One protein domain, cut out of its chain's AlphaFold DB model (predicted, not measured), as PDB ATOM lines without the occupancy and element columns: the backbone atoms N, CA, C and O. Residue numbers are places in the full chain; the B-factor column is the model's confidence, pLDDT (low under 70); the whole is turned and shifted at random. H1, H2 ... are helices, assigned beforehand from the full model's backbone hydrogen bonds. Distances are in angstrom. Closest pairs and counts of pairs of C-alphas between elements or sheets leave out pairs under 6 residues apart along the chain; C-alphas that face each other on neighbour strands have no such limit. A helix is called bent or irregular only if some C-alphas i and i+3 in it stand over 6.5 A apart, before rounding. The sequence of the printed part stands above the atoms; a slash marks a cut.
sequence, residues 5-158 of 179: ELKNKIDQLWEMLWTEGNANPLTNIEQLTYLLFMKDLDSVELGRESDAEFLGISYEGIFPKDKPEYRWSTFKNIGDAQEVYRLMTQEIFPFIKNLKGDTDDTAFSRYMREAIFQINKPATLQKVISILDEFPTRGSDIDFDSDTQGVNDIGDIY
ATOM      1  N   GLU A   5     -58.463 -39.403 -32.962       77.69
ATOM      2  CA  GLU A   5     -57.812 -38.100 -33.122       77.69
ATOM      3  C   GLU A   5     -57.671 -37.710 -34.599       77.69
ATOM      4  O   GLU A   5     -58.020 -36.595 -34.986       77.69
ATOM      5  N   LEU A   6     -57.234 -38.649 -35.440       77.50
ATOM      6  CA  LEU A   6     -57.037 -38.405 -36.864       77.50
ATOM      7  C   LEU A   6     -58.370 -38.173 -37.589       77.50
ATOM      8  O   LEU A   6     -58.469 -37.280 -38.428       77.50
ATOM      9  N   LYS A   7     -59.435 -38.888 -37.191       77.62
ATOM     10  CA  LYS A   7     -60.802 -38.602 -37.662       77.62
ATOM     11  C   LYS A   7     -61.231 -37.171 -37.334       77.62
ATOM     12  O   LYS A   7     -61.734 -36.486 -38.218       77.62
ATOM     13  N   ASN A   8     -60.988 -36.712 -36.104       84.81
ATOM     14  CA  ASN A   8     -61.339 -35.353 -35.686       84.81
ATOM     15  C   ASN A   8     -60.579 -34.291 -36.493       84.81
ATOM     16  O   ASN A   8     -61.174 -33.293 -36.888       84.81
ATOM     17  N   LYS A   9     -59.289 -34.504 -36.784       85.88
ATOM     18  CA  LYS A   9     -58.501 -33.590 -37.632       85.88
ATOM     19  C   LYS A   9     -59.033 -33.530 -39.067       85.88
ATOM     20  O   LYS A   9     -59.129 -32.449 -39.642       85.88
ATOM     21  N   ILE A  10     -59.442 -34.670 -39.630       82.88
ATOM     22  CA  ILE A  10     -60.082 -34.721 -40.955       82.88
ATOM     23  C   ILE A  10     -61.427 -33.982 -40.947       82.88
ATOM     24  O   ILE A  10     -61.720 -33.240 -41.884       82.88
ATOM     25  N   ASP A  11     -62.223 -34.127 -39.887       82.69
ATOM     26  CA  ASP A  11     -63.494 -33.408 -39.748       82.69
ATOM     27  C   ASP A  11     -63.280 -31.887 -39.606       82.69
ATOM     28  O   ASP A  11     -63.993 -31.106 -40.235       82.69
ATOM     29  N   GLN A  12     -62.238 -31.448 -38.891       88.19
ATOM     30  CA  GLN A  12     -61.857 -30.029 -38.819       88.19
ATOM     31  C   GLN A  12     -61.447 -29.462 -40.187       88.19
ATOM     32  O   GLN A  12     -61.878 -28.368 -40.562       88.19
ATOM     33  N   LEU A  13     -60.635 -30.203 -40.950       87.50
ATOM     34  CA  LEU A  13     -60.252 -29.826 -42.316       87.50
ATOM     35  C   LEU A  13     -61.479 -29.696 -43.222       87.50
ATOM     36  O   LEU A  13     -61.589 -28.748 -44.002       87.50
ATOM     37  N   TRP A  14     -62.419 -30.629 -43.088       81.38
ATOM     38  CA  TRP A  14     -63.670 -30.615 -43.830       81.38
ATOM     39  C   TRP A  14     -64.516 -29.373 -43.535       81.38
ATOM     40  O   TRP A  14     -64.923 -28.670 -44.462       81.38
ATOM     41  N   GLU A  15     -64.773 -29.085 -42.257       83.25
ATOM     42  CA  GLU A  15     -65.566 -27.926 -41.832       83.25
ATOM     43  C   GLU A  15     -64.934 -26.602 -42.271       83.25
ATOM     44  O   GLU A  15     -65.641 -25.688 -42.710       83.25
ATOM     45  N   MET A  16     -63.602 -26.510 -42.212       86.50
ATOM     46  CA  MET A  16     -62.848 -25.342 -42.663       86.50
ATOM     47  C   MET A  16     -63.053 -25.088 -44.160       86.50
ATOM     48  O   MET A  16     -63.466 -23.994 -44.549       86.50
ATOM     49  N   LEU A  17     -62.824 -26.102 -45.000       83.00
ATOM     50  CA  LEU A  17     -62.960 -25.965 -46.452       83.00
ATOM     51  C   LEU A  17     -64.417 -25.720 -46.881       83.00
ATOM     52  O   LEU A  17     -64.667 -24.957 -47.818       83.00
ATOM     53  N   TRP A  18     -65.383 -26.301 -46.161       78.50
ATOM     54  CA  TRP A  18     -66.811 -26.063 -46.379       78.50
ATOM     55  C   TRP A  18     -67.218 -24.613 -46.082       78.50
ATOM     56  O   TRP A  18     -67.873 -23.962 -46.896       78.50
ATOM     57  N   THR A  19     -66.810 -24.088 -44.923       76.25
ATOM     58  CA  THR A  19     -67.191 -22.742 -44.449       76.25
ATOM     59  C   THR A  19     -66.637 -21.635 -45.344       76.25
ATOM     60  O   THR A  19     -67.225 -20.561 -45.468       76.25
ATOM     61  N   GLU A  20     -65.510 -21.882 -46.002       72.69
ATOM     62  CA  GLU A  20     -64.810 -20.863 -46.769       72.69
ATOM     63  C   GLU A  20     -65.288 -20.660 -48.211       72.69
ATOM     64  O   GLU A  20     -64.755 -19.780 -48.897       72.69
ATOM     65  N   GLY A  21     -66.321 -21.394 -48.629       59.66
ATOM     66  CA  GLY A  21     -67.011 -21.195 -49.903       59.66
ATOM     67  C   GLY A  21     -66.733 -22.260 -50.964       59.66
ATOM     68  O   GLY A  21     -67.317 -22.177 -52.043       59.66
ATOM     69  N   ASN A  22     -65.919 -23.284 -50.674       60.78
ATOM     70  CA  ASN A  22     -65.877 -24.494 -51.499       60.78
ATOM     71  C   ASN A  22     -67.035 -25.412 -51.086       60.78
ATOM     72  O   ASN A  22     -66.891 -26.353 -50.305       60.78
ATOM     73  N   ALA A  23     -68.219 -25.110 -51.620       62.06
ATOM     74  CA  ALA A  23     -69.437 -25.871 -51.359       62.06
ATOM     75  C   ALA A  23     -69.427 -27.272 -51.998       62.06
ATOM     76  O   ALA A  23     -70.371 -28.029 -51.782       62.06
ATOM     77  N   ASN A  24     -68.406 -27.616 -52.800       75.94
ATOM     78  CA  ASN A  24     -68.278 -28.942 -53.389       75.94
ATOM     79  C   ASN A  24     -67.405 -29.854 -52.504       75.94
ATOM     80  O   ASN A  24     -66.181 -29.721 -52.488       75.94
ATOM     81  N   PRO A  25     -68.010 -30.821 -51.801       74.25
ATOM     82  CA  PRO A  25     -67.273 -31.734 -50.943       74.25
ATOM     83  C   PRO A  25     -66.305 -32.660 -51.693       74.25
ATOM     84  O   PRO A  25     -65.307 -33.076 -51.107       74.25
ATOM     85  N   LEU A  26     -66.559 -32.958 -52.974       77.94
ATOM     86  CA  LEU A  26     -65.610 -33.703 -53.806       77.94
ATOM     87  C   LEU A  26     -64.317 -32.900 -53.960       77.94
ATOM     88  O   LEU A  26     -63.264 -33.391 -53.572       77.94
ATOM     89  N   THR A  27     -64.419 -31.638 -54.390       81.75
ATOM     90  CA  THR A  27     -63.272 -30.727 -54.520       81.75
ATOM     91  C   THR A  27     -62.424 -30.695 -53.251       81.75
ATOM     92  O   THR A  27     -61.204 -30.796 -53.330       81.75
ATOM     93  N   ASN A  28     -63.045 -30.609 -52.073       82.88
ATOM     94  CA  ASN A  28     -62.312 -30.557 -50.804       82.88
ATOM     95  C   ASN A  28     -61.461 -31.811 -50.572       82.88
ATOM     96  O   ASN A  28     -60.303 -31.696 -50.175       82.88
ATOM     97  N   ILE A  29     -61.996 -32.997 -50.870       80.12
ATOM     98  CA  ILE A  29     -61.248 -34.258 -50.764       80.12
ATOM     99  C   ILE A  29     -60.096 -34.289 -51.760       80.12
ATOM    100  O   ILE A  29     -59.005 -34.731 -51.401       80.12
ATOM    101  N   GLU A  30     -60.305 -33.799 -52.981       83.88
ATOM    102  CA  GLU A  30     -59.252 -33.728 -53.995       83.88
ATOM    103  C   GLU A  30     -58.099 -32.835 -53.518       83.88
ATOM    104  O   GLU A  30     -56.946 -33.262 -53.550       83.88
ATOM    105  N   GLN A  31     -58.397 -31.647 -52.974       88.62
ATOM    106  CA  GLN A  31     -57.371 -30.732 -52.460       88.62
ATOM    107  C   GLN A  31     -56.571 -31.339 -51.299       88.62
ATOM    108  O   GLN A  31     -55.343 -31.245 -51.282       88.62
ATOM    109  N   LEU A  32     -57.248 -31.992 -50.345       87.69
ATOM    110  CA  LEU A  32     -56.578 -32.681 -49.236       87.69
ATOM    111  C   LEU A  32     -55.716 -33.845 -49.733       87.69
ATOM    112  O   LEU A  32     -54.594 -34.026 -49.269       87.69
ATOM    113  N   THR A  33     -56.219 -34.591 -50.716       82.88
ATOM    114  CA  THR A  33     -55.505 -35.699 -51.359       82.88
ATOM    115  C   THR A  33     -54.227 -35.217 -52.041       82.88
ATOM    116  O   THR A  33     -53.179 -35.839 -51.882       82.88
ATOM    117  N   TYR A  34     -54.275 -34.088 -52.753       88.19
ATOM    118  CA  TYR A  34     -53.092 -33.515 -53.398       88.19
ATOM    119  C   TYR A  34     -52.016 -33.121 -52.384       88.19
ATOM    120  O   TYR A  34     -50.845 -33.437 -52.580       88.19
ATOM    121  N   LEU A  35     -52.402 -32.465 -51.289       92.12
ATOM    122  CA  LEU A  35     -51.457 -32.029 -50.260       92.12
ATOM    123  C   LEU A  35     -50.857 -33.211 -49.487       92.12
ATOM    124  O   LEU A  35     -49.648 -33.243 -49.267       92.12
ATOM    125  N   LEU A  36     -51.670 -34.215 -49.140       87.38
ATOM    126  CA  LEU A  36     -51.178 -35.457 -48.535       87.38
ATOM    127  C   LEU A  36     -50.193 -36.182 -49.453       87.38
ATOM    128  O   LEU A  36     -49.171 -36.673 -48.982       87.38
ATOM    129  N   PHE A  37     -50.463 -36.210 -50.759       84.25
ATOM    130  CA  PHE A  37     -49.526 -36.775 -51.722       84.25
ATOM    131  C   PHE A  37     -48.192 -36.026 -51.736       84.25
ATOM    132  O   PHE A  37     -47.149 -36.665 -51.686       84.25
ATOM    133  N   MET A  38     -48.203 -34.688 -51.766       90.44
ATOM    134  CA  MET A  38     -46.964 -33.898 -51.722       90.44
ATOM    135  C   MET A  38     -46.146 -34.179 -50.459       90.44
ATOM    136  O   MET A  38     -44.924 -34.283 -50.528       90.44
ATOM    137  N   LYS A  39     -46.826 -34.325 -49.317       90.62
ATOM    138  CA  LYS A  39     -46.192 -34.687 -48.051       90.62
ATOM    139  C   LYS A  39     -45.546 -36.072 -48.110       90.62
ATOM    140  O   LYS A  39     -44.391 -36.231 -47.726       90.62
ATOM    141  N   ASP A  40     -46.291 -37.066 -48.584       85.00
ATOM    142  CA  ASP A  40     -45.811 -38.447 -48.680       85.00
ATOM    143  C   ASP A  40     -44.646 -38.568 -49.670       85.00
ATOM    144  O   ASP A  40     -43.660 -39.249 -49.402       85.00
ATOM    145  N   LEU A  41     -44.721 -37.834 -50.782       86.50
ATOM    146  CA  LEU A  41     -43.672 -37.767 -51.787       86.50
ATOM    147  C   LEU A  41     -42.348 -37.245 -51.207       86.50
ATOM    148  O   LEU A  41     -41.300 -37.837 -51.451       86.50
ATOM    149  N   ASP A  42     -42.398 -36.169 -50.418       92.62
ATOM    150  CA  ASP A  42     -41.217 -35.632 -49.732       92.62
ATOM    151  C   ASP A  42     -40.685 -36.587 -48.652       92.62
ATOM    152  O   ASP A  42     -39.479 -36.766 -48.522       92.62
ATOM    153  N   SER A  43     -41.570 -37.259 -47.909       89.12
ATOM    154  CA  SER A  43     -41.173 -38.257 -46.907       89.12
ATOM    155  C   SER A  43     -40.410 -39.434 -47.529       89.12
ATOM    156  O   SER A  43     -39.371 -39.840 -47.008       89.12
ATOM    157  N   VAL A  44     -40.885 -39.951 -48.666       85.75
ATOM    158  CA  VAL A  44     -40.197 -41.014 -49.415       85.75
ATOM    159  C   VAL A  44     -38.851 -40.530 -49.954       85.75
ATOM    160  O   VAL A  44     -37.874 -41.274 -49.895       85.75
ATOM    161  N   GLU A  45     -38.785 -39.298 -50.461       90.25
ATOM    162  CA  GLU A  45     -37.537 -38.707 -50.946       90.25
ATOM    163  C   GLU A  45     -36.492 -38.594 -49.829       90.25
ATOM    164  O   GLU A  45     -35.362 -39.037 -50.012       90.25
ATOM    165  N   LEU A  46     -36.882 -38.087 -48.653       92.00
ATOM    166  CA  LEU A  46     -36.007 -37.988 -47.481       92.00
ATOM    167  C   LEU A  46     -35.475 -39.358 -47.041       92.00
ATOM    168  O   LEU A  46     -34.296 -39.484 -46.714       92.00
ATOM    169  N   GLY A  47     -36.322 -40.392 -47.068       89.88
ATOM    170  CA  GLY A  47     -35.898 -41.764 -46.778       89.88
ATOM    171  C   GLY A  47     -34.826 -42.254 -47.755       89.88
ATOM    172  O   GLY A  47     -33.787 -42.754 -47.335       89.88
ATOM    173  N   ARG A  48     -35.022 -42.029 -49.061       89.44
ATOM    174  CA  ARG A  48     -34.052 -42.424 -50.099       89.44
ATOM    175  C   ARG A  48     -32.743 -41.641 -50.027       89.44
ATOM    176  O   ARG A  48     -31.682 -42.216 -50.253       89.44
ATOM    177  N   GLU A  49     -32.812 -40.348 -49.713       92.56
ATOM    178  CA  GLU A  49     -31.633 -39.514 -49.465       92.56
ATOM    179  C   GLU A  49     -30.832 -40.052 -48.272       92.56
ATOM    180  O   GLU A  49     -29.615 -40.219 -48.380       92.56
ATOM    181  N   SER A  50     -31.516 -40.398 -47.177       92.31
ATOM    182  CA  SER A  50     -30.891 -40.965 -45.978       92.31
ATOM    183  C   SER A  50     -30.261 -42.338 -46.238       92.31
ATOM    184  O   SER A  50     -29.129 -42.572 -45.815       92.31
ATOM    185  N   ASP A  51     -30.944 -43.222 -46.969       91.31
ATOM    186  CA  ASP A  51     -30.415 -44.536 -47.350       91.31
ATOM    187  C   ASP A  51     -29.162 -44.405 -48.226       91.31
ATOM    188  O   ASP A  51     -28.169 -45.109 -48.029       91.31
ATOM    189  N   ALA A  52     -29.183 -43.488 -49.195       93.50
ATOM    190  CA  ALA A  52     -28.053 -43.258 -50.085       93.50
ATOM    191  C   ALA A  52     -26.838 -42.683 -49.348       93.50
ATOM    192  O   ALA A  52     -25.713 -43.119 -49.603       93.50
ATOM    193  N   GLU A  53     -27.065 -41.755 -48.414       94.06
ATOM    194  CA  GLU A  53     -26.025 -41.230 -47.527       94.06
ATOM    195  C   GLU A  53     -25.420 -42.348 -46.668       94.06
ATOM    196  O   GLU A  53     -24.197 -42.493 -46.622       94.06
ATOM    197  N   PHE A  54     -26.261 -43.192 -46.063       94.44
ATOM    198  CA  PHE A  54     -25.820 -44.325 -45.251       94.44
ATOM    199  C   PHE A  54     -24.991 -45.343 -46.051       94.44
ATOM    200  O   PHE A  54     -23.966 -45.831 -45.575       94.44
ATOM    201  N   LEU A  55     -25.409 -45.649 -47.282       95.50
ATOM    202  CA  LEU A  55     -24.719 -46.584 -48.175       95.50
ATOM    203  C   LEU A  55     -23.516 -45.959 -48.903       95.50
ATOM    204  O   LEU A  55     -22.754 -46.681 -49.548       95.50
ATOM    205  N   GLY A  56     -23.338 -44.637 -48.823       95.81
ATOM    206  CA  GLY A  56     -22.282 -43.907 -49.524       95.81
ATOM    207  C   GLY A  56     -22.429 -43.916 -51.049       95.81
ATOM    208  O   GLY A  56     -21.424 -43.876 -51.762       95.81
ATOM    209  N   ILE A  57     -23.660 -43.999 -51.563       95.19
ATOM    210  CA  ILE A  57     -23.957 -44.018 -53.002       95.19
ATOM    211  C   ILE A  57     -24.547 -42.684 -53.466       95.19
ATOM    212  O   ILE A  57     -25.157 -41.945 -52.700       95.19
ATOM    213  N   SER A  58     -24.384 -42.363 -54.750       93.50
ATOM    214  CA  SER A  58     -25.031 -41.189 -55.338       93.50
ATOM    215  C   SER A  58     -26.532 -41.425 -55.508       93.50
ATOM    216  O   SER A  58     -26.921 -42.414 -56.132       93.50
ATOM    217  N   TYR A  59     -27.351 -40.480 -55.048       91.56
ATOM    218  CA  TYR A  59     -28.792 -40.442 -55.299       91.56
ATOM    219  C   TYR A  59     -29.163 -39.226 -56.150       91.56
ATOM    220  O   TYR A  59     -28.743 -38.095 -55.880       91.56
ATOM    221  N   GLU A  60     -29.932 -39.475 -57.204       90.56
ATOM    222  CA  GLU A  60     -30.576 -38.443 -58.006       90.56
ATOM    223  C   GLU A  60     -32.065 -38.454 -57.668       90.56
ATOM    224  O   GLU A  60     -32.781 -39.405 -57.976       90.56
ATOM    225  N   GLY A  61     -32.481 -37.416 -56.949       89.06
ATOM    226  CA  GLY A  61     -33.841 -37.246 -56.474       89.06
ATOM    227  C   GLY A  61     -34.796 -36.705 -57.532       89.06
ATOM    228  O   GLY A  61     -34.391 -36.246 -58.601       89.06
ATOM    229  N   ILE A  62     -36.085 -36.724 -57.209       89.12
ATOM    230  CA  ILE A  62     -37.148 -36.186 -58.066       89.12
ATOM    231  C   ILE A  62     -37.267 -34.663 -57.952       89.12
ATOM    232  O   ILE A  62     -37.749 -34.017 -58.882       89.12
ATOM    233  N   PHE A  63     -36.862 -34.082 -56.819       92.81
ATOM    234  CA  PHE A  63     -36.943 -32.641 -56.595       92.81
ATOM    235  C   PHE A  63     -35.682 -31.932 -57.117       92.81
ATOM    236  O   PHE A  63     -34.569 -32.395 -56.852       92.81
ATOM    237  N   PRO A  64     -35.811 -30.786 -57.816       93.00
ATOM    238  CA  PRO A  64     -34.651 -30.030 -58.272       93.00
ATOM    239  C   PRO A  64     -33.810 -29.529 -57.091       93.00
ATOM    240  O   PRO A  64     -34.332 -28.962 -56.131       93.00
ATOM    241  N   LYS A  65     -32.486 -29.702 -57.176       91.81
ATOM    242  CA  LYS A  65     -31.547 -29.334 -56.097       91.81
ATOM    243  C   LYS A  65     -31.492 -27.828 -55.823       91.81
ATOM    244  O   LYS A  65     -31.142 -27.419 -54.722       91.81
ATOM    245  N   ASP A  66     -31.818 -27.010 -56.817       95.25
ATOM    246  CA  ASP A  66     -31.889 -25.551 -56.737       95.25
ATOM    247  C   ASP A  66     -33.255 -25.032 -56.255       95.25
ATOM    248  O   ASP A  66     -33.427 -23.820 -56.128       95.25
ATOM    249  N   LYS A  67     -34.206 -25.934 -55.971       95.94
ATOM    250  CA  LYS A  67     -35.579 -25.629 -55.547       95.94
ATOM    251  C   LYS A  67     -35.973 -26.335 -54.240       95.94
ATOM    252  O   LYS A  67     -36.960 -27.081 -54.215       95.94
ATOM    253  N   PRO A  68     -35.244 -26.126 -53.125       94.81
ATOM    254  CA  PRO A  68     -35.599 -26.726 -51.836       94.81
ATOM    255  C   PRO A  68     -37.003 -26.324 -51.362       94.81
ATOM    256  O   PRO A  68     -37.662 -27.093 -50.666       94.81
ATOM    257  N   GLU A  69     -37.507 -25.158 -51.781       96.50
ATOM    258  CA  GLU A  69     -38.848 -24.671 -51.465       96.50
ATOM    259  C   GLU A  69     -39.985 -25.531 -52.042       96.50
ATOM    260  O   GLU A  69     -41.133 -25.361 -51.639       96.50
ATOM    261  N   TYR A  70     -39.700 -26.484 -52.939       96.56
ATOM    262  CA  TYR A  70     -40.712 -27.419 -53.454       96.56
ATOM    263  C   TYR A  70     -40.980 -28.592 -52.502       96.56
ATOM    264  O   TYR A  70     -41.975 -29.302 -52.664       96.56
ATOM    265  N   ARG A  71     -40.115 -28.792 -51.501       96.12
ATOM    266  CA  ARG A  71     -40.201 -29.878 -50.518       96.12
ATOM    267  C   ARG A  71     -41.192 -29.511 -49.413       96.12
ATOM    268  O   ARG A  71     -41.125 -28.401 -48.873       96.12
ATOM    269  N   TRP A  72     -42.059 -30.448 -49.021       96.94
ATOM    270  CA  TRP A  72     -43.007 -30.262 -47.911       96.94
ATOM    271  C   TRP A  72     -42.305 -29.814 -46.626       96.94
ATOM    272  O   TRP A  72     -42.701 -28.828 -46.004       96.94
ATOM    273  N   SER A  73     -41.214 -30.492 -46.275       95.50
ATOM    274  CA  SER A  73     -40.312 -30.208 -45.157       95.50
ATOM    275  C   SER A  73     -39.776 -28.773 -45.136       95.50
ATOM    276  O   SER A  73     -39.451 -28.267 -44.060       95.50
ATOM    277  N   THR A  74     -39.755 -28.090 -46.284       96.75
ATOM    278  CA  THR A  74     -39.314 -26.699 -46.411       96.75
ATOM    279  C   THR A  74     -40.490 -25.730 -46.388       96.75
ATOM    280  O   THR A  74     -40.564 -24.889 -45.490       96.75
ATOM    281  N   PHE A  75     -41.438 -25.832 -47.331       96.81
ATOM    282  CA  PHE A  75     -42.480 -24.804 -47.460       96.81
ATOM    283  C   PHE A  75     -43.439 -24.760 -46.271       96.81
ATOM    284  O   PHE A  75     -44.002 -23.703 -45.987       96.81
ATOM    285  N   LYS A  76     -43.601 -25.866 -45.530       95.69
ATOM    286  CA  LYS A  76     -44.442 -25.892 -44.323       95.69
ATOM    287  C   LYS A  76     -43.968 -24.922 -43.237       95.69
ATOM    288  O   LYS A  76     -44.763 -24.499 -42.404       95.69
ATOM    289  N   ASN A  77     -42.680 -24.572 -43.257       95.88
ATOM    290  CA  ASN A  77     -42.034 -23.700 -42.281       95.88
ATOM    291  C   ASN A  77     -41.954 -22.235 -42.744       95.88
ATOM    292  O   ASN A  77     -41.447 -21.383 -42.012       95.88
ATOM    293  N   ILE A  78     -42.447 -21.912 -43.944       95.19
ATOM    294  CA  ILE A  78     -42.516 -20.528 -44.417       95.19
ATOM    295  C   ILE A  78     -43.644 -19.818 -43.656       95.19
ATOM    296  O   ILE A  78     -44.823 -20.145 -43.785       95.19
ATOM    297  N   GLY A  79     -43.274 -18.825 -42.844       90.94
ATOM    298  CA  GLY A  79     -44.226 -18.080 -42.013       90.94
ATOM    299  C   GLY A  79     -45.178 -17.173 -42.803       90.94
ATOM    300  O   GLY A  79     -46.259 -16.849 -42.308       90.94
ATOM    301  N   ASP A  80     -44.807 -16.783 -44.026       96.25
ATOM    302  CA  ASP A  80     -45.636 -15.948 -44.897       96.25
ATOM    303  C   ASP A  80     -46.607 -16.794 -45.735       96.25
ATOM    304  O   ASP A  80     -46.231 -17.438 -46.718       96.25
ATOM    305  N   ALA A  81     -47.887 -16.740 -45.367       96.12
ATOM    306  CA  ALA A  81     -48.958 -17.429 -46.076       96.12
ATOM    307  C   ALA A  81     -49.068 -17.016 -47.553       96.12
ATOM    308  O   ALA A  81     -49.407 -17.854 -48.390       96.12
ATOM    309  N   GLN A  82     -48.815 -15.742 -47.885       97.62
ATOM    310  CA  GLN A  82     -48.901 -15.253 -49.265       97.62
ATOM    311  C   GLN A  82     -47.821 -15.888 -50.131       97.62
ATOM    312  O   GLN A  82     -48.105 -16.307 -51.253       97.62
ATOM    313  N   GLU A  83     -46.610 -16.013 -49.592       97.56
ATOM    314  CA  GLU A  83     -45.505 -16.634 -50.312       97.56
ATOM    315  C   GLU A  83     -45.730 -18.136 -50.502       97.56
ATOM    316  O   GLU A  83     -45.601 -18.628 -51.622       97.56
ATOM    317  N   VAL A  84     -46.180 -18.855 -49.465       97.50
ATOM    318  CA  VAL A  84     -46.564 -20.275 -49.595       97.50
ATOM    319  C   VAL A  84     -47.631 -20.454 -50.669       97.50
ATOM    320  O   VAL A  84     -47.538 -21.353 -51.501       97.50
ATOM    321  N   TYR A  85     -48.641 -19.586 -50.688       97.69
ATOM    322  CA  TYR A  85     -49.702 -19.636 -51.685       97.69
ATOM    323  C   TYR A  85     -49.197 -19.360 -53.104       97.69
ATOM    324  O   TYR A  85     -49.568 -20.074 -54.041       97.69
ATOM    325  N   ARG A  86     -48.334 -18.353 -53.277       98.00
ATOM    326  CA  ARG A  86     -47.713 -18.032 -54.565       98.00
ATOM    327  C   ARG A  86     -46.886 -19.212 -55.073       98.00
ATOM    328  O   ARG A  86     -47.117 -19.658 -56.194       98.00
ATOM    329  N   LEU A  87     -45.992 -19.748 -54.239       97.88
ATOM    330  CA  LEU A  87     -45.179 -20.924 -54.556       97.88
ATOM    331  C   LEU A  87     -46.058 -22.121 -54.913       97.88
ATOM    332  O   LEU A  87     -45.863 -22.739 -55.957       97.88
ATOM    333  N   MET A  88     -47.068 -22.415 -54.094       97.44
ATOM    334  CA  MET A  88     -47.958 -23.553 -54.307       97.44
ATOM    335  C   MET A  88     -48.681 -23.464 -55.651       97.44
ATOM    336  O   MET A  88     -48.678 -24.418 -56.424       97.44
ATOM    337  N   THR A  89     -49.274 -22.311 -55.953       95.88
ATOM    338  CA  THR A  89     -50.104 -22.131 -57.153       95.88
ATOM    339  C   THR A  89     -49.297 -21.978 -58.440       95.88
ATOM    340  O   THR A  89     -49.736 -22.456 -59.485       95.88
ATOM    341  N   GLN A  90     -48.139 -21.315 -58.387       96.88
ATOM    342  CA  GLN A  90     -47.365 -20.955 -59.579       96.88
ATOM    343  C   GLN A  90     -46.236 -21.935 -59.893       96.88
ATOM    344  O   GLN A  90     -45.827 -22.026 -61.048       96.88
ATOM    345  N   GLU A  91     -45.726 -22.653 -58.891       96.94
ATOM    346  CA  GLU A  91     -44.492 -23.429 -59.019       96.94
ATOM    347  C   GLU A  91     -44.672 -24.882 -58.566       96.94
ATOM    348  O   GLU A  91     -44.585 -25.793 -59.389       96.94
ATOM    349  N   ILE A  92     -44.999 -25.108 -57.291       96.12
ATOM    350  CA  ILE A  92     -45.015 -26.444 -56.676       96.12
ATOM    351  C   ILE A  92     -46.111 -27.316 -57.290       96.12
ATOM    352  O   ILE A  92     -45.825 -28.403 -57.783       96.12
ATOM    353  N   PHE A  93     -47.369 -26.862 -57.310       94.81
ATOM    354  CA  PHE A  93     -48.464 -27.670 -57.852       94.81
ATOM    355  C   PHE A  93     -48.271 -27.979 -59.350       94.81
ATOM    356  O   PHE A  93     -48.409 -29.147 -59.726       94.81
ATOM    357  N   PRO A  94     -47.879 -27.012 -60.212       93.56
ATOM    358  CA  PRO A  94     -47.475 -27.307 -61.587       93.56
ATOM    359  C   PRO A  94     -46.316 -28.303 -61.701       93.56
ATOM    360  O   PRO A  94     -46.373 -29.182 -62.559       93.56
ATOM    361  N   PHE A  95     -45.284 -28.202 -60.861       92.50
ATOM    362  CA  PHE A  95     -44.170 -29.150 -60.845       92.50
ATOM    363  C   PHE A  95     -44.656 -30.572 -60.530       92.50
ATOM    364  O   PHE A  95     -44.450 -31.482 -61.333       92.50
ATOM    365  N   ILE A  96     -45.395 -30.742 -59.430       88.94
ATOM    366  CA  ILE A  96     -45.926 -32.038 -58.985       88.94
ATOM    367  C   ILE A  96     -46.851 -32.656 -60.042       88.94
ATOM    368  O   ILE A  96     -46.775 -33.849 -60.327       88.94
ATOM    369  N   LYS A  97     -47.698 -31.837 -60.673       86.81
ATOM    370  CA  LYS A  97     -48.602 -32.243 -61.757       86.81
ATOM    371  C   LYS A  97     -47.869 -32.798 -62.985       86.81
ATOM    372  O   LYS A  97     -48.421 -33.635 -63.698       86.81
ATOM    373  N   ASN A  98     -46.649 -32.327 -63.233       85.25
ATOM    374  CA  ASN A  98     -45.825 -32.717 -64.375       85.25
ATOM    375  C   ASN A  98     -44.747 -33.757 -64.029       85.25
ATOM    376  O   ASN A  98     -43.932 -34.080 -64.896       85.25
ATOM    377  N   LEU A  99     -44.740 -34.300 -62.805       81.62
ATOM    378  CA  LEU A  99     -43.857 -35.406 -62.453       81.62
ATOM    379  C   LEU A  99     -44.162 -36.616 -63.342       81.62
ATOM    380  O   LEU A  99     -45.246 -37.203 -63.295       81.62
ATOM    381  N   LYS A 100     -43.175 -36.988 -64.155       66.25
ATOM    382  CA  LYS A 100     -43.164 -38.242 -64.902       66.25
ATOM    383  C   LYS A 100     -42.528 -39.294 -64.011       66.25
ATOM    384  O   LYS A 100     -41.364 -39.163 -63.649       66.25
ATOM    385  N   GLY A 101     -43.299 -40.291 -63.597       58.06
ATOM    386  CA  GLY A 101     -42.713 -41.469 -62.964       58.06
ATOM    387  C   GLY A 101     -42.030 -42.341 -64.018       58.06
ATOM    388  O   GLY A 101     -42.408 -42.296 -65.184       58.06
ATOM    389  N   ASP A 102     -41.112 -43.216 -63.599       50.09
ATOM    390  CA  ASP A 102     -40.528 -44.262 -64.468       50.09
ATOM    391  C   ASP A 102     -41.592 -45.170 -65.118       50.09
ATOM    392  O   ASP A 102     -41.352 -45.852 -66.112       50.09
ATOM    393  N   THR A 103     -42.804 -45.162 -64.560       47.50
ATOM    394  CA  THR A 103     -44.013 -45.733 -65.150       47.50
ATOM    395  C   THR A 103     -44.992 -44.601 -65.453       47.50
ATOM    396  O   THR A 103     -45.846 -44.255 -64.642       47.50
ATOM    397  N   ASP A 104     -44.871 -44.019 -66.645       50.75
ATOM    398  CA  ASP A 104     -45.633 -42.858 -67.151       50.75
ATOM    399  C   ASP A 104     -47.180 -43.035 -67.190       50.75
ATOM    400  O   ASP A 104     -47.903 -42.167 -67.688       50.75
ATOM    401  N   ASP A 105     -47.720 -44.142 -66.656       54.47
ATOM    402  CA  ASP A 105     -49.124 -44.545 -66.797       54.47
ATOM    403  C   ASP A 105     -49.756 -45.155 -65.526       54.47
ATOM    404  O   ASP A 105     -50.639 -46.022 -65.581       54.47
ATOM    405  N   THR A 106     -49.339 -44.704 -64.338       61.03
ATOM    406  CA  THR A 106     -50.092 -45.028 -63.114       61.03
ATOM    407  C   THR A 106     -51.442 -44.297 -63.099       61.03
ATOM    408  O   THR A 106     -51.585 -43.182 -63.610       61.03
ATOM    409  N   ALA A 107     -52.466 -44.906 -62.486       58.41
ATOM    410  CA  ALA A 107     -53.785 -44.279 -62.334       58.41
ATOM    411  C   ALA A 107     -53.714 -42.920 -61.618       58.41
ATOM    412  O   ALA A 107     -54.478 -42.010 -61.933       58.41
ATOM    413  N   PHE A 108     -52.750 -42.776 -60.711       60.53
ATOM    414  CA  PHE A 108     -52.506 -41.550 -59.975       60.53
ATOM    415  C   PHE A 108     -51.904 -40.441 -60.855       60.53
ATOM    416  O   PHE A 108     -52.397 -39.316 -60.834       60.53
ATOM    417  N   SER A 109     -50.914 -40.751 -61.703       66.06
ATOM    418  CA  SER A 109     -50.347 -39.785 -62.659       66.06
ATOM    419  C   SER A 109     -51.406 -39.251 -63.633       66.06
ATOM    420  O   SER A 109     -51.408 -38.065 -63.959       66.06
ATOM    421  N   ARG A 110     -52.354 -40.102 -64.059       67.38
ATOM    422  CA  ARG A 110     -53.510 -39.673 -64.872       67.38
ATOM    423  C   ARG A 110     -54.447 -38.742 -64.102       67.38
ATOM    424  O   ARG A 110     -54.891 -37.745 -64.659       67.38
ATOM    425  N   TYR A 111     -54.712 -39.044 -62.832       69.44
ATOM    426  CA  TYR A 111     -55.542 -38.211 -61.961       69.44
ATOM    427  C   TYR A 111     -54.909 -36.832 -61.693       69.44
ATOM    428  O   TYR A 111     -55.591 -35.814 -61.786       69.44
ATOM    429  N   MET A 112     -53.593 -36.766 -61.462       75.88
ATOM    430  CA  MET A 112     -52.882 -35.496 -61.262       75.88
ATOM    431  C   MET A 112     -52.794 -34.637 -62.531       75.88
ATOM    432  O   MET A 112     -52.848 -33.412 -62.445       75.88
ATOM    433  N   ARG A 113     -52.706 -35.242 -63.722       76.88
ATOM    434  CA  ARG A 113     -52.553 -34.513 -64.997       76.88
ATOM    435  C   ARG A 113     -53.714 -33.572 -65.322       76.88
ATOM    436  O   ARG A 113     -53.500 -32.540 -65.950       76.88
ATOM    437  N   GLU A 114     -54.915 -33.874 -64.853       79.62
ATOM    438  CA  GLU A 114     -56.084 -33.001 -65.020       79.62
ATOM    439  C   GLU A 114     -56.425 -32.230 -63.736       79.62
ATOM    440  O   GLU A 114     -57.359 -31.431 -63.719       79.62
ATOM    441  N   ALA A 115     -55.638 -32.407 -62.669       84.94
ATOM    442  CA  ALA A 115     -55.880 -31.775 -61.384       84.94
ATOM    443  C   ALA A 115     -55.797 -30.246 -61.465       84.94
ATOM    444  O   ALA A 115     -54.942 -29.671 -62.158       84.94
ATOM    445  N   ILE A 116     -56.678 -29.595 -60.706       88.56
ATOM    446  CA  ILE A 116     -56.732 -28.145 -60.535       88.56
ATOM    447  C   ILE A 116     -56.661 -27.854 -59.040       88.56
ATOM    448  O   ILE A 116     -57.438 -28.390 -58.247       88.56
ATOM    449  N   PHE A 117     -55.733 -26.982 -58.659       91.50
ATOM    450  CA  PHE A 117     -55.648 -26.494 -57.294       91.50
ATOM    451  C   PHE A 117     -56.715 -25.419 -57.057       91.50
ATOM    452  O   PHE A 117     -56.802 -24.451 -57.813       91.50
ATOM    453  N   GLN A 118     -57.550 -25.601 -56.035       90.94
ATOM    454  CA  GLN A 118     -58.758 -24.795 -55.806       90.94
ATOM    455  C   GLN A 118     -58.849 -24.182 -54.401       90.94
ATOM    456  O   GLN A 118     -59.842 -23.521 -54.091       90.94
ATOM    457  N   ILE A 119     -57.832 -24.343 -53.549       90.38
ATOM    458  CA  ILE A 119     -57.713 -23.518 -52.338       90.38
ATOM    459  C   ILE A 119     -57.298 -22.122 -52.802       90.38
ATOM    460  O   ILE A 119     -56.239 -21.976 -53.399       90.38
ATOM    461  N   ASN A 120     -58.133 -21.109 -52.560       89.75
ATOM    462  CA  ASN A 120     -57.964 -19.750 -53.099       89.75
ATOM    463  C   ASN A 120     -57.569 -18.698 -52.047       89.75
ATOM    464  O   ASN A 120     -57.419 -17.518 -52.363       89.75
ATOM    465  N   LYS A 121     -57.433 -19.116 -50.786       92.81
ATOM    466  CA  LYS A 121     -57.101 -18.256 -49.653       92.81
ATOM    467  C   LYS A 121     -55.761 -18.686 -49.051       92.81
ATOM    468  O   LYS A 121     -55.646 -19.815 -48.571       92.81
ATOM    469  N   PRO A 122     -54.767 -17.783 -49.007       95.25
ATOM    470  CA  PRO A 122     -53.451 -18.066 -48.435       95.25
ATOM    471  C   PRO A 122     -53.489 -18.572 -46.986       95.25
ATOM    472  O   PRO A 122     -52.878 -19.586 -46.663       95.25
ATOM    473  N   ALA A 123     -54.270 -17.918 -46.119       94.06
ATOM    474  CA  ALA A 123     -54.393 -18.309 -44.710       94.06
ATOM    475  C   ALA A 123     -54.978 -19.721 -44.534       94.06
ATOM    476  O   ALA A 123     -54.628 -20.440 -43.601       94.06
ATOM    477  N   THR A 124     -55.868 -20.123 -45.435       92.75
ATOM    478  CA  THR A 124     -56.514 -21.438 -45.436       92.75
ATOM    479  C   THR A 124     -55.534 -22.513 -45.828       92.75
ATOM    480  O   THR A 124     -55.425 -23.515 -45.131       92.75
ATOM    481  N   LEU A 125     -54.777 -22.279 -46.902       94.75
ATOM    482  CA  LEU A 125     -53.710 -23.178 -47.314       94.75
ATOM    483  C   LEU A 125     -52.723 -23.408 -46.166       94.75
ATOM    484  O   LEU A 125     -52.421 -24.554 -45.854       94.75
ATOM    485  N   GLN A 126     -52.286 -22.338 -45.498       95.12
ATOM    486  CA  GLN A 126     -51.362 -22.450 -44.371       95.12
ATOM    487  C   GLN A 126     -51.942 -23.308 -43.237       95.12
ATOM    488  O   GLN A 126     -51.276 -24.226 -42.771       95.12
ATOM    489  N   LYS A 127     -53.202 -23.080 -42.837       93.81
ATOM    490  CA  LYS A 127     -53.867 -23.895 -41.804       93.81
ATOM    491  C   LYS A 127     -54.012 -25.360 -42.208       93.81
ATOM    492  O   LYS A 127     -53.776 -26.239 -41.385       93.81
ATOM    493  N   VAL A 128     -54.399 -25.623 -43.458       93.75
ATOM    494  CA  VAL A 128     -54.525 -26.987 -43.984       93.75
ATOM    495  C   VAL A 128     -53.168 -27.689 -43.955       93.75
ATOM    496  O   VAL A 128     -53.095 -28.815 -43.473       93.75
ATOM    497  N   ILE A 129     -52.095 -27.019 -44.392       95.25
ATOM    498  CA  ILE A 129     -50.726 -27.548 -44.316       95.25
ATOM    499  C   ILE A 129     -50.358 -27.871 -42.866       95.25
ATOM    500  O   ILE A 129     -49.892 -28.975 -42.610       95.25
ATOM    501  N   SER A 130     -50.610 -26.963 -41.917       94.38
ATOM    502  CA  SER A 130     -50.299 -27.197 -40.501       94.38
ATOM    503  C   SER A 130     -51.016 -28.425 -39.936       94.38
ATOM    504  O   SER A 130     -50.374 -29.253 -39.303       94.38
ATOM    505  N   ILE A 131     -52.317 -28.585 -40.204       93.12
ATOM    506  CA  ILE A 131     -53.081 -29.742 -39.710       93.12
ATOM    507  C   ILE A 131     -52.607 -31.039 -40.381       93.12
ATOM    508  O   ILE A 131     -52.441 -32.058 -39.712       93.12
ATOM    509  N   LEU A 132     -52.377 -31.017 -41.699       91.56
ATOM    510  CA  LEU A 132     -51.887 -32.183 -42.440       91.56
ATOM    511  C   LEU A 132     -50.451 -32.560 -42.056       91.56
ATOM    512  O   LEU A 132     -50.077 -33.726 -42.187       91.56
ATOM    513  N   ASP A 133     -49.639 -31.627 -41.561       91.81
ATOM    514  CA  ASP A 133     -48.283 -31.923 -41.093       91.81
ATOM    515  C   ASP A 133     -48.275 -32.881 -39.893       91.81
ATOM    516  O   ASP A 133     -47.344 -33.667 -39.744       91.81
ATOM    517  N   GLU A 134     -49.361 -32.928 -39.123       89.25
ATOM    518  CA  GLU A 134     -49.524 -33.842 -37.988       89.25
ATOM    519  C   GLU A 134     -49.907 -35.277 -38.400       89.25
ATOM    520  O   GLU A 134     -49.993 -36.160 -37.551       89.25
ATOM    521  N   PHE A 135     -50.188 -35.526 -39.684       85.44
ATOM    522  CA  PHE A 135     -50.618 -36.845 -40.168       85.44
ATOM    523  C   PHE A 135     -49.405 -37.777 -40.358       85.44
ATOM    524  O   PHE A 135     -48.335 -37.300 -40.734       85.44
ATOM    525  N   PRO A 136     -49.530 -39.098 -40.170       80.75
ATOM    526  CA  PRO A 136     -48.432 -40.020 -40.467       80.75
ATOM    527  C   PRO A 136     -48.082 -40.028 -41.967       80.75
ATOM    528  O   PRO A 136     -48.918 -39.713 -42.819       80.75
ATOM    529  N   THR A 137     -46.837 -40.382 -42.292       74.44
ATOM    530  CA  THR A 137     -46.303 -40.491 -43.668       74.44
ATOM    531  C   THR A 137     -45.642 -41.849 -43.874       74.44
ATOM    532  O   THR A 137     -45.209 -42.457 -42.904       74.44
ATOM    533  N   ARG A 138     -45.512 -42.348 -45.112       65.56
ATOM    534  CA  ARG A 138     -44.964 -43.702 -45.324       65.56
ATOM    535  C   ARG A 138     -43.540 -43.872 -44.789       65.56
ATOM    536  O   ARG A 138     -43.168 -44.985 -44.438       65.56
ATOM    537  N   GLY A 139     -42.760 -42.792 -44.725       53.88
ATOM    538  CA  GLY A 139     -41.395 -42.801 -44.202       53.88
ATOM    539  C   GLY A 139     -41.267 -42.558 -42.696       53.88
ATOM    540  O   GLY A 139     -40.147 -42.602 -42.200       53.88
ATOM    541  N   SER A 140     -42.354 -42.294 -41.953       51.19
ATOM    542  CA  SER A 140     -42.257 -42.040 -40.502       51.19
ATOM    543  C   SER A 140     -42.130 -43.306 -39.648       51.19
ATOM    544  O   SER A 140     -41.827 -43.180 -38.469       51.19
ATOM    545  N   ASP A 141     -42.293 -44.497 -40.240       45.16
ATOM    546  CA  ASP A 141     -42.325 -45.784 -39.526       45.16
ATOM    547  C   ASP A 141     -41.299 -46.801 -40.060       45.16
ATOM    548  O   ASP A 141     -41.571 -48.001 -40.112       45.16
ATOM    549  N   ILE A 142     -40.096 -46.357 -40.445       42.47
ATOM    550  CA  ILE A 142     -38.950 -47.278 -40.573       42.47
ATOM    551  C   ILE A 142     -38.358 -47.522 -39.174       42.47
ATOM    552  O   ILE A 142     -37.176 -47.307 -38.919       42.47
ATOM    553  N   ASP A 143     -39.199 -47.973 -38.244       37.03
ATOM    554  CA  ASP A 143     -38.717 -48.715 -37.089       37.03
ATOM    555  C   ASP A 143     -38.439 -50.134 -37.589       37.03
ATOM    556  O   ASP A 143     -39.350 -50.891 -37.919       37.03
ATOM    557  N   PHE A 144     -37.159 -50.509 -37.654       39.69
ATOM    558  CA  PHE A 144     -36.691 -51.854 -38.027       39.69
ATOM    559  C   PHE A 144     -37.154 -52.967 -37.059       39.69
ATOM    560  O   PHE A 144     -36.739 -54.118 -37.199       39.69
ATOM    561  N   ASP A 145     -38.015 -52.638 -36.096       41.00
ATOM    562  CA  ASP A 145     -38.572 -53.547 -35.105       41.00
ATOM    563  C   ASP A 145     -40.006 -53.129 -34.727       41.00
ATOM    564  O   ASP A 145     -40.241 -52.588 -33.651       41.00
ATOM    565  N   SER A 146     -40.988 -53.320 -35.614       37.44
ATOM    566  CA  SER A 146     -42.376 -53.551 -35.180       37.44
ATOM    567  C   SER A 146     -43.293 -54.031 -36.307       37.44
ATOM    568  O   SER A 146     -43.174 -53.658 -37.473       37.44
ATOM    569  N   ASP A 147     -44.250 -54.873 -35.924       39.69
ATOM    570  CA  ASP A 147     -45.436 -55.252 -36.687       39.69
ATOM    571  C   ASP A 147     -46.157 -54.029 -37.298       39.69
ATOM    572  O   ASP A 147     -46.992 -53.385 -36.667       39.69
ATOM    573  N   THR A 148     -45.827 -53.726 -38.551       44.69
ATOM    574  CA  THR A 148     -46.652 -53.144 -39.629       44.69
ATOM    575  C   THR A 148     -47.965 -52.444 -39.203       44.69
ATOM    576  O   THR A 148     -49.062 -52.934 -39.478       44.69
ATOM    577  N   GLN A 149     -47.886 -51.254 -38.592       46.78
ATOM    578  CA  GLN A 149     -49.050 -50.370 -38.370       46.78
ATOM    579  C   GLN A 149     -49.011 -49.086 -39.223       46.78
ATOM    580  O   GLN A 149     -50.051 -48.697 -39.748       46.78
ATOM    581  N   GLY A 150     -47.833 -48.525 -39.514       44.72
ATOM    582  CA  GLY A 150     -47.688 -47.267 -40.270       44.72
ATOM    583  C   GLY A 150     -48.233 -47.263 -41.705       44.72
ATOM    584  O   GLY A 150     -48.894 -46.323 -42.149       44.72
ATOM    585  N   VAL A 151     -48.041 -48.362 -42.444       44.97
ATOM    586  CA  VAL A 151     -48.546 -48.502 -43.828       44.97
ATOM    587  C   VAL A 151     -50.081 -48.579 -43.869       44.97
ATOM    588  O   VAL A 151     -50.697 -48.145 -44.846       44.97
ATOM    589  N   ASN A 152     -50.703 -49.084 -42.798       52.44
ATOM    590  CA  ASN A 152     -52.157 -49.196 -42.693       52.44
ATOM    591  C   ASN A 152     -52.816 -47.835 -42.436       52.44
ATOM    592  O   ASN A 152     -53.928 -47.605 -42.902       52.44
ATOM    593  N   ASP A 153     -52.128 -46.905 -41.772       63.41
ATOM    594  CA  ASP A 153     -52.724 -45.629 -41.374       63.41
ATOM    595  C   ASP A 153     -52.952 -44.681 -42.558       63.41
ATOM    596  O   ASP A 153     -53.977 -44.004 -42.611       63.41
ATOM    597  N   ILE A 154     -52.080 -44.682 -43.570       63.97
ATOM    598  CA  ILE A 154     -52.285 -43.875 -44.788       63.97
ATOM    599  C   ILE A 154     -53.373 -44.467 -45.673       63.97
ATOM    600  O   ILE A 154     -54.219 -43.724 -46.175       63.97
ATOM    601  N   GLY A 155     -53.385 -45.794 -45.836       65.75
ATOM    602  CA  GLY A 155     -54.485 -46.489 -46.504       65.75
ATOM    603  C   GLY A 155     -55.825 -46.162 -45.843       65.75
ATOM    604  O   GLY A 155     -56.765 -45.768 -46.527       65.75
ATOM    605  N   ASP A 156     -55.876 -46.196 -44.512       71.19
ATOM    606  CA  ASP A 156     -57.069 -45.862 -43.738       71.19
ATOM    607  C   ASP A 156     -57.465 -44.378 -43.837       71.19
ATOM    608  O   ASP A 156     -58.659 -44.072 -43.842       71.19
ATOM    609  N   ILE A 157     -56.507 -43.444 -43.934       72.31
ATOM    610  CA  ILE A 157     -56.785 -42.018 -44.196       72.31
ATOM    611  C   ILE A 157     -57.443 -41.855 -45.565       72.31
ATOM    612  O   ILE A 157     -58.479 -41.194 -45.663       72.31
ATOM    613  N   TYR A 158     -56.883 -42.472 -46.609       67.50
ATOM    614  CA  TYR A 158     -57.455 -42.426 -47.955       67.50
ATOM    615  C   TYR A 158     -58.850 -43.056 -47.999       67.50
ATOM    616  O   TYR A 158     -59.787 -42.430 -48.495       67.50
TER     617      TYR A 158
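This is residues 5 to 158 of the 179 residues of the protein "Site-specific DNA-methyltransferase (adenine-specific)" of Streptococcus sp. (UniProt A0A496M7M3). One long helix, H2, makes the longest axis, and shorter helices gather round its first half and middle: H1 makes a corner with its beginning, H6 runs side by side with H1 and meets H2 by its end, H3 packs on H2, and H4 packs on H6. Residues 56 to 71 fold back from the far end of H2, and residues 102 to 107 and 143 to 148 stick out. The 154 printed residues hold seven named helices, H1 to H7 in order, and no named strand: all helix, compact, radius of gyration of the C-alphas 16.1 A, spans 50 by 37 by 35 A.

H1, residues 5 to 19, touches H2, residues 25 to 55, with residues 14 to 18 alone, at a steep tilt of 48 degrees; the closest C-alphas, of Leu 17 and Asn 28, are 6.4 A apart. H3, residues 72 to 75, touches H2, closest at the C-alphas of Lys 39 and Trp 72, 5.5 A. H4, residues 81 to 97, is irregular, with C-alphas 90 and 93 7.0 A apart. H5, residues 107 to 113, only just touches H4, with 3 pairs of C-alphas within 8 A, the closest those of Lys 97 and Met 112, 5.4 A. H6, residues 122 to 133, touches H1 at a shallow tilt of 13 degrees, opposite ways, closest at the C-alphas of Leu 13 and Val 128, 6.6 A; it also touches H2, closest at Leu 36 and Leu 132, C-alphas 7.0 A apart, and H4, closest at Ala 81 and Pro 122, C-alphas 5.1 A apart. H7, residues 150 to 158, is close to H2 but not clearly touching, its closest C-alphas those of Thr 33 and Tyr 158, 7.8 A. Every O i to N i+4 pair is within hydrogen-bond range in H1, H2, H5 and H6, against 10 of 13 in H4 and 3 of 5 in H7; H3 is too short for one.

H1 begins at C-alpha 5, (-57.812, -38.100, -33.122), and is 21.3 A long; H2 is 45.2 A, H3 5.5 A, H4 21.6 A, H5 10.2 A, H6 16.5 A and H7 13.3 A, ending at C-alpha 158, (-57.455, -42.426, -47.955).

The C-alphas farthest apart, of Ala 23 and Gly 56, are 50.5 A apart. The printed part has no cut; the links H2 to H3 and H6 to H7 are long. The pLDDT is under 70 at residues 21 to 23, 100 to 111, 138 to 155 and 158.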